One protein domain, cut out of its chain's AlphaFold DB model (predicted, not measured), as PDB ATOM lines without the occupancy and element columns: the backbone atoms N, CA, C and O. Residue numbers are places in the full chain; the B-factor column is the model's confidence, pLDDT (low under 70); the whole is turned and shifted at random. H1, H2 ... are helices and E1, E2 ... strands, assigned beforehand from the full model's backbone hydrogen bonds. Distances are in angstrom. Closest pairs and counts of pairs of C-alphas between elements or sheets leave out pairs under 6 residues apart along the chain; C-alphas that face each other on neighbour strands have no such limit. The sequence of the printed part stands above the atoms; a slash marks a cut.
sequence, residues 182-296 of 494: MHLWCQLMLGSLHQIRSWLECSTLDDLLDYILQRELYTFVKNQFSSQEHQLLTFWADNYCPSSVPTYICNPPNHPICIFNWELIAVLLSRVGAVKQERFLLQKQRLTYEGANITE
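Overview. This is residues 182 to 296 of the 494 residues of the protein "TatD" of Mytilus coruscus (UniProt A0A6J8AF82). A long helix, H1, runs along one side of a small rounded body, with H3 packed crosswise near its first residues and H2 packed near its last ones. The short helix H4 sits in the middle, beside H2; H5 follows it to one side, close to H4 and to the later part of H1, H6 runs beside that later part, and a small hairpin, E1 and E2, lies by residues 183 to 194 of H1. The printed part has 115 residues with six named helices followed by two named strands, and the class is mostly helix. The two-stranded sheet has the order E1 - E2 and is antiparallel. The whole is compact, with a radius of gyration of the C-alphas of 13.4 A and spans of 33 by 31 by 24 A.

Arrangement. H1, residues 182 to 199, is the hub, touching three helices. With residues 193 to 197 alone it touches H2, residues 205 to 214, at a steep tilt of 55 degrees, the same way; the closest C-alphas are those of Arg 197 and Leu 208, 6.1 A apart. With residues 182 to 186 alone it touches H3, residues 227 to 240, about perpendicular at 81 degrees; the closest C-alphas, of Cys 186 and Trp 236, are 6.1 A apart. H4, residues 256 to 260, touches H2, with the closest C-alphas, of Leu 209 and Pro 256, 5.7 A apart. H4 and H1 are near each other, with 8 pairs of C-alphas within 10 A. H5, residues 262 to 269, is close to but not clearly touching H1; the closest C-alphas, of Ile 196 and Leu 268, are 7.7 A apart. H6, residues 274 to 281, only just touches H1, with 3 pairs of C-alphas within 8 A, at a shallow tilt of 15 degrees, opposite ways; the closest C-alphas are those of Ser 192 and Phe 280, 7.0 A apart. E1, residues 288 to 290, and E2, residues 293 to 295, form a hairpin with N 288 and O 295 2.8 A apart, within hydrogen-bond range. The closest C-alphas of H1 and E1, of Gln 187 and Thr 288, are 5.8 A apart. H2 and H3 are apart. Every O i to N i+4 pair is within hydrogen-bond range in H1, H2, H3, H5 and H6; H4 has 0 of 1, but 2 of 2 O i to N i+3 pairs.

Along the chain. H1 begins at C-alpha 182, (42.511, -10.602, -10.505), and is 26.3 A long. H3 is 19.6 A and H2 14.2 A long. E2 ends at C-alpha 295, (34.838, -10.264, 5.825).

Size, cuts and confidence. The C-alphas farthest apart, of Pro 246 and Val 275, are 37.4 A apart. The printed part has no cut. The links from H2 to H3 and from H3 to H4 are long. Mean pLDDT of the printed part is 86.5; residue 242 and residues 289 to 296 are under 70.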
ATOM      1  N   MET A 182      43.004  -9.256 -10.849       91.25
ATOM      2  CA  MET A 182      42.511 -10.602 -10.505       91.25
ATOM      3  C   MET A 182      41.894 -10.664  -9.103       91.25
ATOM      4  O   MET A 182      40.764 -11.125  -8.927       91.25
ATOM      5  N   HIS A 183      42.611 -10.168  -8.093       89.94
ATOM      6  CA  HIS A 183      42.142 -10.184  -6.707       89.94
ATOM      7  C   HIS A 183      40.909  -9.296  -6.504       89.94
ATOM      8  O   HIS A 183      39.958  -9.697  -5.832       89.94
ATOM      9  N   LEU A 184      40.889  -8.116  -7.130       89.44
ATOM     10  CA  LEU A 184      39.739  -7.216  -7.081       89.44
ATOM     11  C   LEU A 184      38.497  -7.870  -7.702       89.44
ATOM     12  O   LEU A 184      37.414  -7.821  -7.117       89.44
ATOM     13  N   TRP A 185      38.656  -8.534  -8.849       92.81
ATOM     14  CA  TRP A 185      37.587  -9.306  -9.474       92.81
ATOM     15  C   TRP A 185      37.045 -10.387  -8.532       92.81
ATOM     16  O   TRP A 185      35.835 -10.463  -8.321       92.81
ATOM     17  N   CYS A 186      37.927 -11.160  -7.892       91.06
ATOM     18  CA  CYS A 186      37.533 -12.197  -6.938       91.06
ATOM     19  C   CYS A 186      36.684 -11.637  -5.786       91.06
ATOM     20  O   CYS A 186      35.658 -12.225  -5.430       91.06
ATOM     21  N   GLN A 187      37.084 -10.486  -5.236       88.94
ATOM     22  CA  GLN A 187      36.378  -9.828  -4.135       88.94
ATOM     23  C   GLN A 187      34.993  -9.306  -4.544       88.94
ATOM     24  O   GLN A 187      34.032  -9.443  -3.785       88.94
ATOM     25  N   LEU A 188      34.880  -8.719  -5.739       91.69
ATOM     26  CA  LEU A 188      33.618  -8.218  -6.296       91.69
ATOM     27  C   LEU A 188      32.638  -9.362  -6.604       91.69
ATOM     28  O   LEU A 188      31.449  -9.291  -6.278       91.69
ATOM     29  N   MET A 189      33.143 -10.457  -7.180       92.19
ATOM     30  CA  MET A 189      32.353 -11.660  -7.445       92.19
ATOM     31  C   MET A 189      31.847 -12.301  -6.143       92.19
ATOM     32  O   MET A 189      30.681 -12.698  -6.068       92.19
ATOM     33  N   LEU A 190      32.674 -12.343  -5.091       88.69
ATOM     34  CA  LEU A 190      32.257 -12.834  -3.774       88.69
ATOM     35  C   LEU A 190      31.170 -11.943  -3.149       88.69
ATOM     36  O   LEU A 190      30.181 -12.464  -2.630       88.69
ATOM     37  N   GLY A 191      31.296 -10.617  -3.264       88.69
ATOM     38  CA  GLY A 191      30.263  -9.660  -2.844       88.69
ATOM     39  C   GLY A 191      28.922  -9.862  -3.553       88.69
ATOM     40  O   GLY A 191      27.860  -9.800  -2.927       88.69
ATOM     41  N   SER A 192      28.958 -10.172  -4.851       91.81
ATOM     42  CA  SER A 192      27.763 -10.520  -5.624       91.81
ATOM     43  C   SER A 192      27.105 -11.815  -5.134       91.81
ATOM     44  O   SER A 192      25.896 -11.842  -4.886       91.81
ATOM     45  N   LEU A 193      27.884 -12.887  -4.946       90.25
ATOM     46  CA  LEU A 193      27.342 -14.159  -4.464       90.25
ATOM     47  C   LEU A 193      26.771 -14.039  -3.052       90.25
ATOM     48  O   LEU A 193      25.673 -14.532  -2.800       90.25
ATOM     49  N   HIS A 194      27.475 -13.352  -2.151       88.38
ATOM     50  CA  HIS A 194      27.010 -13.108  -0.788       88.38
ATOM     51  C   HIS A 194      25.655 -12.385  -0.767       88.38
ATOM     52  O   HIS A 194      24.754 -12.764  -0.016       88.38
ATOM     53  N   GLN A 195      25.471 -11.389  -1.638       89.25
ATOM     54  CA  GLN A 195      24.219 -10.645  -1.737       89.25
ATOM     55  C   GLN A 195      23.046 -11.519  -2.218       89.25
ATOM     56  O   GLN A 195      21.986 -11.516  -1.587       89.25
ATOM     57  N   ILE A 196      23.223 -12.301  -3.289       92.12
ATOM     58  CA  ILE A 196      22.170 -13.208  -3.794       92.12
ATOM     59  C   ILE A 196      21.789 -14.245  -2.744       92.12
ATOM     60  O   ILE A 196      20.612 -14.467  -2.466       92.12
ATOM     61  N   ARG A 197      22.801 -14.858  -2.146       91.62
ATOM     62  CA  ARG A 197      22.685 -15.846  -1.086       91.62
ATOM     63  C   ARG A 197      21.874 -15.315   0.103       91.62
ATOM     64  O   ARG A 197      20.970 -15.999   0.569       91.62
ATOM     65  N   SER A 198      22.152 -14.083   0.540       88.12
ATOM     66  CA  SER A 198      21.386 -13.395   1.588       88.12
ATOM     67  C   SER A 198      19.918 -13.201   1.191       88.12
ATOM     68  O   SER A 198      19.019 -13.485   1.978       88.12
ATOM     69  N   TRP A 199      19.642 -12.776  -0.046       92.12
ATOM     70  CA  TRP A 199      18.268 -12.578  -0.518       92.12
ATOM     71  C   TRP A 199      17.450 -13.854  -0.675       92.12
ATOM     72  O   TRP A 199      16.222 -13.752  -0.690       92.12
ATOM     73  N   LEU A 200      18.119 -14.992  -0.849       92.19
ATOM     74  CA  LEU A 200      17.521 -16.322  -0.953       92.19
ATOM     75  C   LEU A 200      17.571 -17.098   0.371       92.19
ATOM     76  O   LEU A 200      17.222 -18.274   0.385       92.19
ATOM     77  N   GLU A 201      17.971 -16.439   1.465       92.00
ATOM     78  CA  GLU A 201      17.975 -16.990   2.827       92.00
ATOM     79  C   GLU A 201      18.894 -18.215   3.012       92.00
ATOM     80  O   GLU A 201      18.677 -19.057   3.881       92.00
ATOM     81  N   CYS A 202      19.965 -18.313   2.226       90.62
ATOM     82  CA  CYS A 202      20.995 -19.340   2.401       90.62
ATOM     83  C   CYS A 202      21.995 -18.913   3.503       90.62
ATOM     84  O   CYS A 202      22.298 -17.721   3.626       90.62
ATOM     85  N   SER A 203      22.623 -19.853   4.246       86.62
ATOM     86  CA  SER A 203      23.611 -19.596   5.345       86.62
ATOM     87  C   SER A 203      25.102 -19.910   5.040       86.62
ATOM     88  O   SER A 203      25.962 -19.164   5.512       86.62
ATOM     89  N   THR A 204      25.401 -20.753   4.040       87.69
ATOM     90  CA  THR A 204      26.688 -20.766   3.283       87.69
ATOM     91  C   THR A 204      26.562 -20.671   1.734       87.69
ATOM     92  O   THR A 204      25.460 -20.532   1.192       87.69
ATOM     93  N   LEU A 205      27.681 -20.646   0.989       88.38
ATOM     94  CA  LEU A 205      27.648 -20.825  -0.478       88.38
ATOM     95  C   LEU A 205      27.252 -22.260  -0.861       88.38
ATOM     96  O   LEU A 205      26.599 -22.447  -1.887       88.38
ATOM     97  N   ASP A 206      27.585 -23.238  -0.020       90.69
ATOM     98  CA  ASP A 206      27.131 -24.621  -0.165       90.69
ATOM     99  C   ASP A 206      25.610 -24.719  -0.005       90.69
ATOM    100  O   ASP A 206      24.956 -25.334  -0.838       90.69
ATOM    101  N   ASP A 207      25.010 -23.986   0.939       92.94
ATOM    102  CA  ASP A 207      23.545 -23.925   1.069       92.94
ATOM    103  C   ASP A 207      22.877 -23.344  -0.188       92.94
ATOM    104  O   ASP A 207      21.758 -23.719  -0.543       92.94
ATOM    105  N   LEU A 208      23.540 -22.397  -0.865       93.56
ATOM    106  CA  LEU A 208      23.045 -21.846  -2.129       93.56
ATOM    107  C   LEU A 208      23.176 -22.870  -3.266       93.56
ATOM    108  O   LEU A 208      22.279 -22.970  -4.104       93.56
ATOM    109  N   LEU A 209      24.263 -23.643  -3.291       94.81
ATOM    110  CA  LEU A 209      24.415 -24.759  -4.219       94.81
ATOM    111  C   LEU A 209      23.332 -25.823  -3.981       94.81
ATOM    112  O   LEU A 209      22.666 -26.235  -4.930       94.81
ATOM    113  N   ASP A 210      23.081 -26.195  -2.728       96.00
ATOM    114  CA  ASP A 210      22.022 -27.127  -2.343       96.00
ATOM    115  C   ASP A 210      20.641 -26.605  -2.743       96.00
ATOM    116  O   ASP A 210      19.838 -27.350  -3.308       96.00
ATOM    117  N   TYR A 211      20.371 -25.311  -2.547       95.88
ATOM    118  CA  TYR A 211      19.142 -24.667  -3.015       95.88
ATOM    119  C   TYR A 211      18.952 -24.820  -4.534       95.88
ATOM    120  O   TYR A 211      17.848 -25.119  -5.000       95.88
ATOM    121  N   ILE A 212      20.022 -24.634  -5.316       95.94
ATOM    122  CA  ILE A 212      20.013 -24.802  -6.778       95.94
ATOM    123  C   ILE A 212      19.755 -26.260  -7.160       95.94
ATOM    124  O   ILE A 212      18.961 -26.515  -8.073       95.94
ATOM    125  N   LEU A 213      20.408 -27.201  -6.475       96.94
ATOM    126  CA  LEU A 213      20.300 -28.633  -6.738       96.94
ATOM    127  C   LEU A 213      18.902 -29.165  -6.411       96.94
ATOM    128  O   LEU A 213      18.273 -29.782  -7.268       96.94
ATOM    129  N   GLN A 214      18.380 -28.857  -5.221       96.25
ATOM    130  CA  GLN A 214      17.065 -29.307  -4.746       96.25
ATOM    131  C   GLN A 214      15.907 -28.797  -5.609       96.25
ATOM    132  O   GLN A 214      14.870 -29.448  -5.709       96.25
ATOM    133  N   ARG A 215      16.062 -27.618  -6.221       95.12
ATOM    134  CA  ARG A 215      15.048 -26.995  -7.086       95.12
ATOM    135  C   ARG A 215      15.314 -27.192  -8.577       95.12
ATOM    136  O   ARG A 215      14.602 -26.597  -9.386       95.12
ATOM    137  N   GLU A 216      16.340 -27.964  -8.929       95.12
ATOM    138  CA  GLU A 216      16.733 -28.271 -10.309       95.12
ATOM    139  C   GLU A 216      16.896 -27.024 -11.202       95.12
ATOM    140  O   GLU A 216      16.617 -27.034 -12.406       95.12
ATOM    141  N   LEU A 217      17.378 -25.917 -10.622       92.88
ATOM    142  CA  LEU A 217      17.489 -24.622 -11.315       92.88
ATOM    143  C   LEU A 217      18.546 -24.621 -12.431       92.88
ATOM    144  O   LEU A 217      18.596 -23.703 -13.248       92.88
ATOM    145  N   TYR A 218      19.368 -25.664 -12.482       92.12
ATOM    146  CA  TYR A 218      20.445 -25.863 -13.442       92.12
ATOM    147  C   TYR A 218      20.008 -26.548 -14.745       92.12
ATOM    148  O   TYR A 218      20.772 -26.584 -15.703       92.12
ATOM    149  N   THR A 219      18.788 -27.084 -14.819       87.81
ATOM    150  CA  THR A 219      18.307 -27.875 -15.974       87.81
ATOM    151  C   THR A 219      18.302 -27.099 -17.296       87.81
ATOM    152  O   THR A 219      18.400 -27.690 -18.373       87.81
ATOM    153  N   PHE A 220      18.245 -25.767 -17.232       81.50
ATOM    154  CA  PHE A 220      18.285 -24.867 -18.388       81.50
ATOM    155  C   PHE A 220      19.703 -24.484 -18.825       81.50
ATOM    156  O   PHE A 220      19.863 -23.907 -19.901       81.50
ATOM    157  N   VAL A 221      20.711 -24.793 -18.006       85.31
ATOM    158  CA  VAL A 221      22.116 -24.466 -18.257       85.31
ATOM    159  C   VAL A 221      22.639 -25.396 -19.338       85.31
ATOM    160  O   VAL A 221      22.649 -26.620 -19.185       85.31
ATOM    161  N   LYS A 222      23.057 -24.808 -20.454       85.06
ATOM    162  CA  LYS A 222      23.548 -25.532 -21.634       85.06
ATOM    163  C   LYS A 222      25.047 -25.382 -21.803       85.06
ATOM    164  O   LYS A 222      25.669 -26.216 -22.455       85.06
ATOM    165  N   ASN A 223      25.613 -24.309 -21.260       82.69
ATOM    166  CA  ASN A 223      26.991 -23.929 -21.505       82.69
ATOM    167  C   ASN A 223      27.856 -24.233 -20.283       82.69
ATOM    168  O   ASN A 223      27.534 -23.824 -19.170       82.69
ATOM    169  N   GLN A 224      28.975 -24.916 -20.515       88.50
ATOM    170  CA  GLN A 224      30.070 -24.990 -19.549       88.50
ATOM    171  C   GLN A 224      30.941 -23.735 -19.656       88.50
ATOM    172  O   GLN A 224      30.840 -22.981 -20.628       88.50
ATOM    173  N   PHE A 225      31.809 -23.521 -18.671       89.62
ATOM    174  CA  PHE A 225      32.793 -22.445 -18.722       89.62
ATOM    175  C   PHE A 225      33.751 -22.625 -19.907       89.62
ATOM    176  O   PHE A 225      34.267 -23.714 -20.162       89.62
ATOM    177  N   SER A 226      34.018 -21.534 -20.612       88.81
ATOM    178  CA  SER A 226      35.085 -21.421 -21.604       88.81
ATOM    179  C   SER A 226      36.468 -21.622 -20.971       88.81
ATOM    180  O   SER A 226      36.622 -21.615 -19.749       88.81
ATOM    181  N   SER A 227      37.502 -21.776 -21.802       86.75
ATOM    182  CA  SER A 227      38.890 -21.872 -21.324       86.75
ATOM    183  C   SER A 227      39.346 -20.616 -20.574       86.75
ATOM    184  O   SER A 227      40.092 -20.730 -19.609       86.75
ATOM    185  N   GLN A 228      38.881 -19.435 -20.995       86.06
ATOM    186  CA  GLN A 228      39.189 -18.167 -20.324       86.06
ATOM    187  C   GLN A 228      38.513 -18.088 -18.958       86.06
ATOM    188  O   GLN A 228      39.174 -17.787 -17.973       86.06
ATOM    189  N   GLU A 229      37.221 -18.427 -18.873       89.88
ATOM    190  CA  GLU A 229      36.521 -18.502 -17.586       89.88
ATOM    191  C   GLU A 229      37.213 -19.509 -16.660       89.88
ATOM    192  O   GLU A 229      37.503 -19.172 -15.520       89.88
ATOM    193  N   HIS A 230      37.588 -20.695 -17.152       87.94
ATOM    194  CA  HIS A 230      38.322 -21.677 -16.346       87.94
ATOM    195  C   HIS A 230      39.607 -21.114 -15.727       87.94
ATOM    196  O   HIS A 230      39.864 -21.395 -14.564       87.94
ATOM    197  N   GLN A 231      40.390 -20.304 -16.446       87.25
ATOM    198  CA  GLN A 231      41.603 -19.689 -15.886       87.25
ATOM    199  C   GLN A 231      41.284 -18.757 -14.710       87.25
ATOM    200  O   GLN A 231      41.941 -18.835 -13.674       87.25
ATOM    201  N   LEU A 232      40.237 -17.937 -14.841       90.88
ATOM    202  CA  LEU A 232      39.778 -17.052 -13.765       90.88
ATOM    203  C   LEU A 232      39.293 -17.838 -12.550       90.88
ATOM    204  O   LEU A 232      39.593 -17.493 -11.410       90.88
ATOM    205  N   LEU A 233      38.548 -18.914 -12.798       89.00
ATOM    206  CA  LEU A 233      37.992 -19.756 -11.747       89.00
ATOM    207  C   LEU A 233      39.061 -20.572 -11.027       89.00
ATOM    208  O   LEU A 233      38.946 -20.766  -9.822       89.00
ATOM    209  N   THR A 234      40.099 -21.019 -11.734       86.75
ATOM    210  CA  THR A 234      41.265 -21.660 -11.117       86.75
ATOM    211  C   THR A 234      42.003 -20.674 -10.222       86.75
ATOM    212  O   THR A 234      42.222 -20.985  -9.058       86.75
ATOM    213  N   PHE A 235      42.282 -19.455 -10.705       89.19
ATOM    214  CA  PHE A 235      42.885 -18.414  -9.870       89.19
ATOM    215  C   PHE A 235      42.043 -18.142  -8.617       89.19
ATOM    216  O   PHE A 235      42.573 -18.082  -7.507       89.19
ATOM    217  N   TRP A 236      40.724 -18.010  -8.776       88.44
ATOM    218  CA  TRP A 236      39.818 -17.808  -7.650       88.44
ATOM    219  C   TRP A 236      39.870 -18.983  -6.667       88.44
ATOM    220  O   TRP A 236      39.990 -18.766  -5.465       88.44
ATOM    221  N   ALA A 237      39.823 -20.223  -7.158       85.69
ATOM    222  CA  ALA A 237      39.861 -21.418  -6.320       85.69
ATOM    223  C   ALA A 237      41.161 -21.526  -5.514       85.69
ATOM    224  O   ALA A 237      41.100 -21.792  -4.318       85.69
ATOM    225  N   ASP A 238      42.303 -21.258  -6.146       85.38
ATOM    226  CA  ASP A 238      43.624 -21.365  -5.520       85.38
ATOM    227  C   ASP A 238      43.854 -20.306  -4.426       85.38
ATOM    228  O   ASP A 238      44.661 -20.521  -3.522       85.38
ATOM    229  N   ASN A 239      43.143 -19.174  -4.487       83.56
ATOM    230  CA  ASN A 239      43.361 -18.033  -3.591       83.56
ATOM    231  C   ASN A 239      42.209 -17.763  -2.606       83.56
ATOM    232  O   ASN A 239      42.436 -17.146  -1.566       83.56
ATOM    233  N   TYR A 240      40.979 -18.184  -2.915       81.00
ATOM    234  CA  TYR A 240      39.761 -17.790  -2.184       81.00
ATOM    235  C   TYR A 240      38.844 -18.957  -1.812       81.00
ATOM    236  O   TYR A 240      37.796 -18.729  -1.209       81.00
ATOM    237  N   CYS A 241      39.196 -20.198  -2.153       77.81
ATOM    238  CA  CYS A 241      38.379 -21.361  -1.829       77.81
ATOM    239  C   CYS A 241      39.170 -22.366  -0.980       77.81
ATOM    240  O   CYS A 241      40.335 -22.626  -1.267       77.81
ATOM    241  N   PRO A 242      38.561 -22.976   0.054       69.44
ATOM    242  CA  PRO A 242      39.234 -24.003   0.848       69.44
ATOM    243  C   PRO A 242      39.428 -25.318   0.078       69.44
ATOM    244  O   PRO A 242      40.211 -26.166   0.503       69.44
ATOM    245  N   SER A 243      38.714 -25.510  -1.034       75.06
ATOM    246  CA  SER A 243      38.753 -26.721  -1.850       75.06
ATOM    247  C   SER A 243      38.636 -26.394  -3.335       75.06
ATOM    248  O   SER A 243      37.824 -25.559  -3.725       75.06
ATOM    249  N   SER A 244      39.394 -27.100  -4.170       79.38
ATOM    250  CA  SER A 244      39.251 -27.076  -5.627       79.38
ATOM    251  C   SER A 244      38.853 -28.459  -6.145       79.38
ATOM    252  O   SER A 244      39.125 -29.486  -5.517       79.38
ATOM    253  N   VAL A 245      38.176 -28.492  -7.294       81.62
ATOM    254  CA  VAL A 245      37.827 -29.738  -7.990       81.62
ATOM    255  C   VAL A 245      38.533 -29.802  -9.345       81.62
ATOM    256  O   VAL A 245      38.773 -28.758  -9.950       81.62
ATOM    257  N   PRO A 246      38.831 -31.004  -9.878       78.75
ATOM    258  CA  PRO A 246      39.539 -31.140 -11.153       78.75
ATOM    259  C   PRO A 246      38.798 -30.530 -12.348       78.75
ATOM    260  O   PRO A 246      39.408 -30.200 -13.363       78.75
ATOM    261  N   THR A 247      37.466 -30.444 -12.282       86.12
ATOM    262  CA  THR A 247      36.630 -29.895 -13.354       86.12
ATOM    263  C   THR A 247      35.333 -29.333 -12.783       86.12
ATOM    264  O   THR A 247      34.655 -30.000 -11.995       86.12
ATOM    265  N   TYR A 248      34.967 -28.128 -13.222       90.19
ATOM    266  CA  TYR A 248      33.704 -27.480 -12.875       90.19
ATOM    267  C   TYR A 248      32.619 -27.867 -13.883       90.19
ATOM    268  O   TYR A 248      32.734 -27.587 -15.075       90.19
ATOM    269  N   ILE A 249      31.563 -28.520 -13.402       91.00
ATOM    270  CA  ILE A 249      30.412 -28.953 -14.202       91.00
ATOM    271  C   ILE A 249      29.233 -28.093 -13.774       91.00
ATOM    272  O   ILE A 249      28.948 -28.055 -12.590       91.00
ATOM    273  N   CYS A 250      28.546 -27.425 -14.706       92.19
ATOM    274  CA  CYS A 250      27.437 -26.510 -14.388       92.19
ATOM    275  C   CYS A 250      26.037 -27.158 -14.418       92.19
ATOM    276  O   CYS A 250      25.060 -26.512 -14.044       92.19
ATOM    277  N   ASN A 251      25.914 -28.404 -14.889       92.88
ATOM    278  CA  ASN A 251      24.639 -29.115 -15.021       92.88
ATOM    279  C   ASN A 251      24.834 -30.635 -14.802       92.88
ATOM    280  O   ASN A 251      25.294 -31.312 -15.726       92.88
ATOM    281  N   PRO A 252      24.508 -31.164 -13.606       93.94
ATOM    282  CA  PRO A 252      24.265 -30.412 -12.370       93.94
ATOM    283  C   PRO A 252      25.535 -29.686 -11.880       93.94
ATOM    284  O   PRO A 252      26.639 -30.171 -12.136       93.94
ATOM    285  N   PRO A 253      25.404 -28.534 -11.194       94.69
ATOM    286  CA  PRO A 253      26.530 -27.826 -10.605       94.69
ATOM    287  C   PRO A 253      27.200 -28.684  -9.528       94.69
ATOM    288  O   PRO A 253      26.532 -29.140  -8.604       94.69
ATOM    289  N   ASN A 254      28.510 -28.909  -9.639       92.31
ATOM    290  CA  ASN A 254      29.258 -29.781  -8.720       92.31
ATOM    291  C   ASN A 254      30.106 -29.027  -7.680       92.31
ATOM    292  O   ASN A 254      30.795 -29.659  -6.884       92.31
ATOM    293  N   HIS A 255      30.098 -27.694  -7.712       91.06
ATOM    294  CA  HIS A 255      30.880 -26.842  -6.819       91.06
ATOM    295  C   HIS A 255      30.262 -25.433  -6.750       91.06
ATOM    296  O   HIS A 255      29.748 -24.983  -7.781       91.06
ATOM    297  N   PRO A 256      30.357 -24.686  -5.630       89.44
ATOM    298  CA  PRO A 256      29.799 -23.331  -5.535       89.44
ATOM    299  C   PRO A 256      30.312 -22.349  -6.600       89.44
ATOM    300  O   PRO A 256      29.574 -21.483  -7.059       89.44
ATOM    301  N   ILE A 257      31.546 -22.537  -7.078       89.75
ATOM    302  CA  ILE A 257      32.127 -21.787  -8.212       89.75
ATOM    303  C   ILE A 257      31.249 -21.855  -9.472       89.75
ATOM    304  O   ILE A 257      31.196 -20.902 -10.248       89.75
ATOM    305  N   CYS A 258      30.516 -22.952  -9.675       92.06
ATOM    306  CA  CYS A 258      29.657 -23.112 -10.844       92.06
ATOM    307  C   CYS A 258      28.537 -22.064 -10.897       92.06
ATOM    308  O   CYS A 258      28.046 -21.764 -11.982       92.06
ATOM    309  N   ILE A 259      28.181 -21.444  -9.765       92.38
ATOM    310  CA  ILE A 259      27.164 -20.385  -9.678       92.38
ATOM    311  C   ILE A 259      27.571 -19.137 -10.483       92.38
ATOM    312  O   ILE A 259      26.702 -18.391 -10.934       92.38
ATOM    313  N   PHE A 260      28.867 -18.936 -10.756       91.38
ATOM    314  CA  PHE A 260      29.349 -17.856 -11.627       91.38
ATOM    315  C   PHE A 260      28.904 -17.984 -13.087       91.38
ATOM    316  O   PHE A 260      28.985 -17.019 -13.852       91.38
ATOM    317  N   ASN A 261      28.404 -19.153 -13.490       92.94
ATOM    318  CA  ASN A 261      27.821 -19.330 -14.805       92.94
ATOM    319  C   ASN A 261      26.661 -18.342 -15.011       92.94
ATOM    320  O   ASN A 261      25.704 -18.299 -14.234       92.94
ATOM    321  N   TRP A 262      26.732 -17.561 -16.090       91.69
ATOM    322  CA  TRP A 262      25.754 -16.509 -16.370       91.69
ATOM    323  C   TRP A 262      24.312 -17.039 -16.523       91.69
ATOM    324  O   TRP A 262      23.363 -16.294 -16.286       91.69
ATOM    325  N   GLU A 263      24.118 -18.304 -16.917       92.56
ATOM    326  CA  GLU A 263      22.784 -18.912 -17.014       92.56
ATOM    327  C   GLU A 263      22.228 -19.201 -15.617       92.56
ATOM    328  O   GLU A 263      21.075 -18.868 -15.342       92.56
ATOM    329  N   LEU A 264      23.052 -19.742 -14.712       93.56
ATOM    330  CA  LEU A 264      22.656 -19.983 -13.321       93.56
ATOM    331  C   LEU A 264      22.334 -18.679 -12.602       93.56
ATOM    332  O   LEU A 264      21.272 -18.569 -11.987       93.56
ATOM    333  N   ILE A 265      23.198 -17.668 -12.721       93.75
ATOM    334  CA  ILE A 265      22.950 -16.386 -12.063       93.75
ATOM    335  C   ILE A 265      21.693 -15.702 -12.615       93.75
ATOM    336  O   ILE A 265      20.909 -15.157 -11.845       93.75
ATOM    337  N   ALA A 266      21.432 -15.791 -13.925       92.44
ATOM    338  CA  ALA A 266      20.207 -15.266 -14.524       92.44
ATOM    339  C   ALA A 266      18.961 -15.966 -13.964       92.44
ATOM    340  O   ALA A 266      17.961 -15.310 -13.661       92.44
ATOM    341  N   VAL A 267      19.018 -17.288 -13.780       92.62
ATOM    342  CA  VAL A 267      17.926 -18.034 -13.147       92.62
ATOM    343  C   VAL A 267      17.735 -17.585 -11.700       92.62
ATOM    344  O   VAL A 267      16.596 -17.347 -11.304       92.62
ATOM    345  N   LEU A 268      18.801 -17.392 -10.921       94.19
ATOM    346  CA  LEU A 268      18.693 -16.887  -9.547       94.19
ATOM    347  C   LEU A 268      18.105 -15.469  -9.499       94.19
ATOM    348  O   LEU A 268      17.204 -15.207  -8.704       94.19
ATOM    349  N   LEU A 269      18.529 -14.578 -10.399       93.12
ATOM    350  CA  LEU A 269      17.993 -13.217 -10.494       93.12
ATOM    351  C   LEU A 269      16.511 -13.191 -10.878       93.12
ATOM    352  O   LEU A 269      15.760 -12.367 -10.363       93.12
ATOM    353  N   SER A 270      16.051 -14.134 -11.706       90.44
ATOM    354  CA  SER A 270      14.621 -14.268 -12.021       90.44
ATOM    355  C   SER A 270      13.752 -14.601 -10.799       90.44
ATOM    356  O   SER A 270      12.536 -14.422 -10.837       90.44
ATOM    357  N   ARG A 271      14.358 -15.081  -9.700       90.19
ATOM    358  CA  ARG A 271      13.664 -15.399  -8.442       90.19
ATOM    359  C   ARG A 271      13.611 -14.230  -7.466       90.19
ATOM    360  O   ARG A 271      12.911 -14.332  -6.460       90.19
ATOM    361  N   VAL A 272      14.311 -13.133  -7.744       85.81
ATOM    362  CA  VAL A 272      14.265 -11.921  -6.920       85.81
ATOM    363  C   VAL A 272      13.495 -10.812  -7.641       85.81
ATOM    364  O   VAL A 272      13.451 -10.763  -8.867       85.81
ATOM    365  N   GLY A 273      12.846  -9.928  -6.880       78.06
ATOM    366  CA  GLY A 273      12.071  -8.819  -7.447       78.06
ATOM    367  C   GLY A 273      12.944  -7.772  -8.151       78.06
ATOM    368  O   GLY A 273      14.133  -7.657  -7.856       78.06
ATOM    369  N   ALA A 274      12.338  -6.962  -9.025       73.50
ATOM    370  CA  ALA A 274      13.033  -5.983  -9.874       73.50
ATOM    371  C   ALA A 274      13.990  -5.047  -9.107       73.50
ATOM    372  O   ALA A 274      15.116  -4.838  -9.540       73.50
ATOM    373  N   VAL A 275      13.598  -4.576  -7.917       72.94
ATOM    374  CA  VAL A 275      14.451  -3.726  -7.059       72.94
ATOM    375  C   VAL A 275      15.756  -4.432  -6.664       72.94
ATOM    376  O   VAL A 275      16.823  -3.826  -6.647       72.94
ATOM    377  N   LYS A 276      15.692  -5.732  -6.353       81.50
ATOM    378  CA  LYS A 276      16.882  -6.533  -6.037       81.50
ATOM    379  C   LYS A 276      17.722  -6.786  -7.294       81.50
ATOM    380  O   LYS A 276      18.939  -6.726  -7.210       81.50
ATOM    381  N   GLN A 277      17.093  -7.014  -8.450       83.81
ATOM    382  CA  GLN A 277      17.808  -7.168  -9.726       83.81
ATOM    383  C   GLN A 277      18.602  -5.903 -10.083       83.81
ATOM    384  O   GLN A 277      19.771  -5.990 -10.442       83.81
ATOM    385  N   GLU A 278      18.001  -4.726  -9.915       76.25
ATOM    386  CA  GLU A 278      18.674  -3.444 -10.129       76.25
ATOM    387  C   GLU A 278      19.811  -3.222  -9.125       76.25
ATOM    388  O   GLU A 278      20.928  -2.869  -9.505       76.25
ATOM    389  N   ARG A 279      19.573  -3.509  -7.839       77.00
ATOM    390  CA  ARG A 279      20.627  -3.438  -6.819       77.00
ATOM    391  C   ARG A 279      21.793  -4.376  -7.136       77.00
ATOM    392  O   ARG A 279      22.938  -4.007  -6.901       77.00
ATOM    393  N   PHE A 280      21.509  -5.557  -7.682       86.88
ATOM    394  CA  PHE A 280      22.531  -6.503  -8.112       86.88
ATOM    395  C   PHE A 280      23.337  -5.965  -9.294       86.88
ATOM    396  O   PHE A 280      24.558  -5.988  -9.258       86.88
ATOM    397  N   LEU A 281      22.670  -5.405 -10.308       84.75
ATOM    398  CA  LEU A 281      23.308  -4.778 -11.472       84.75
ATOM    399  C   LEU A 281      24.338  -3.699 -11.087       84.75
ATOM    400  O   LEU A 281      25.316  -3.486 -11.811       84.75
ATOM    401  N   LEU A 282      24.106  -3.011  -9.967       78.50
ATOM    402  CA  LEU A 282      24.933  -1.917  -9.451       78.50
ATOM    403  C   LEU A 282      25.834  -2.321  -8.275       78.50
ATOM    404  O   LEU A 282      26.520  -1.462  -7.721       78.50
ATOM    405  N   GLN A 283      25.841  -3.594  -7.873       84.38
ATOM    406  CA  GLN A 283      26.602  -4.070  -6.720       84.38
ATOM    407  C   GLN A 283      28.107  -3.893  -6.947       84.38
ATOM    408  O   GLN A 283      28.636  -4.357  -7.954       84.38
ATOM    409  N   LYS A 284      28.808  -3.283  -5.987       85.06
ATOM    410  CA  LYS A 284      30.275  -3.098  -5.997       85.06
ATOM    411  C   LYS A 284      30.940  -3.467  -4.667       85.06
ATOM    412  O   LYS A 284      32.123  -3.193  -4.479       85.06
ATOM    413  N   GLN A 285      30.189  -4.068  -3.743       81.94
ATOM    414  CA  GLN A 285      30.741  -4.521  -2.471       81.94
ATOM    415  C   GLN A 285      31.857  -5.535  -2.720       81.94
ATOM    416  O   GLN A 285      31.686  -6.498  -3.469       81.94
ATOM    417  N   ARG A 286      32.998  -5.302  -2.078       86.44
ATOM    418  CA  ARG A 286      34.164  -6.184  -2.107       86.44
ATOM    419  C   ARG A 286      34.144  -7.002  -0.832       86.44
ATOM    420  O   ARG A 286      33.945  -6.434   0.233       86.44
ATOM    421  N   LEU A 287      34.353  -8.307  -0.937       83.12
ATOM    422  CA  LEU A 287      34.483  -9.189   0.220       83.12
ATOM    423  C   LEU A 287      35.761 -10.016   0.100       83.12
ATOM    424  O   LEU A 287      36.138 -10.426  -0.995       83.12
ATOM    425  N   THR A 288      36.418 -10.273   1.222       77.25
ATOM    426  CA  THR A 288      37.563 -11.175   1.346       77.25
ATOM    427  C   THR A 288      37.158 -12.466   2.039       77.25
ATOM    428  O   THR A 288      36.182 -12.520   2.786       77.25
ATOM    429  N   TYR A 289      37.921 -13.519   1.765       66.50
ATOM    430  CA  TYR A 289      37.762 -14.825   2.386       66.50
ATOM    431  C   TYR A 289      38.980 -15.080   3.280       66.50
ATOM    432  O   TYR A 289      40.089 -15.228   2.774       66.50
ATOM    433  N   GLU A 290      38.788 -15.103   4.599       63.91
ATOM    434  CA  GLU A 290      39.826 -15.455   5.577       63.91
ATOM    435  C   GLU A 290      39.423 -16.751   6.294       63.91
ATOM    436  O   GLU A 290      38.738 -16.746   7.321       63.91
ATOM    437  N   GLY A 291      39.808 -17.899   5.727       63.47
ATOM    438  CA  GLY A 291      39.308 -19.193   6.205       63.47
ATOM    439  C   GLY A 291      37.784 -19.261   6.065       63.47
ATOM    440  O   GLY A 291      37.253 -18.795   5.078       63.47
ATOM    441  N   ALA A 292      37.044 -19.786   7.043       55.28
ATOM    442  CA  ALA A 292      35.578 -19.903   6.941       55.28
ATOM    443  C   ALA A 292      34.802 -18.566   7.019       55.28
ATOM    444  O   ALA A 292      33.572 -18.569   6.937       55.28
ATOM    445  N   ASN A 293      35.487 -17.433   7.204       62.50
ATOM    446  CA  ASN A 293      34.849 -16.141   7.423       62.50
ATOM    447  C   ASN A 293      34.910 -15.278   6.161       62.50
ATOM    448  O   ASN A 293      35.979 -15.030   5.604       62.50
ATOM    449  N   ILE A 294      33.742 -14.785   5.748       68.88
ATOM    450  CA  ILE A 294      33.627 -13.733   4.740       68.88
ATOM    451  C   ILE A 294      33.653 -12.402   5.486       68.88
ATOM    452  O   ILE A 294      32.767 -12.131   6.297       68.88
ATOM    453  N   THR A 295      34.663 -11.588   5.220       65.25
ATOM    454  CA  THR A 295      34.838 -10.264   5.825       65.25
ATOM    455  C   THR A 295      34.852  -9.203   4.737       65.25
ATOM    456  O   THR A 295      35.195  -9.478   3.587       65.25
ATOM    457  N   GLU A 296      34.453  -7.980   5.065       59.19
ATOM    458  CA  GLU A 296      34.796  -6.850   4.204       59.19
ATOM    459  C   GLU A 296      36.319  -6.658   4.285       59.19
ATOM    460  O   GLU A 296      36.871  -6.753   5.390       59.19
TER     461      GLU A 296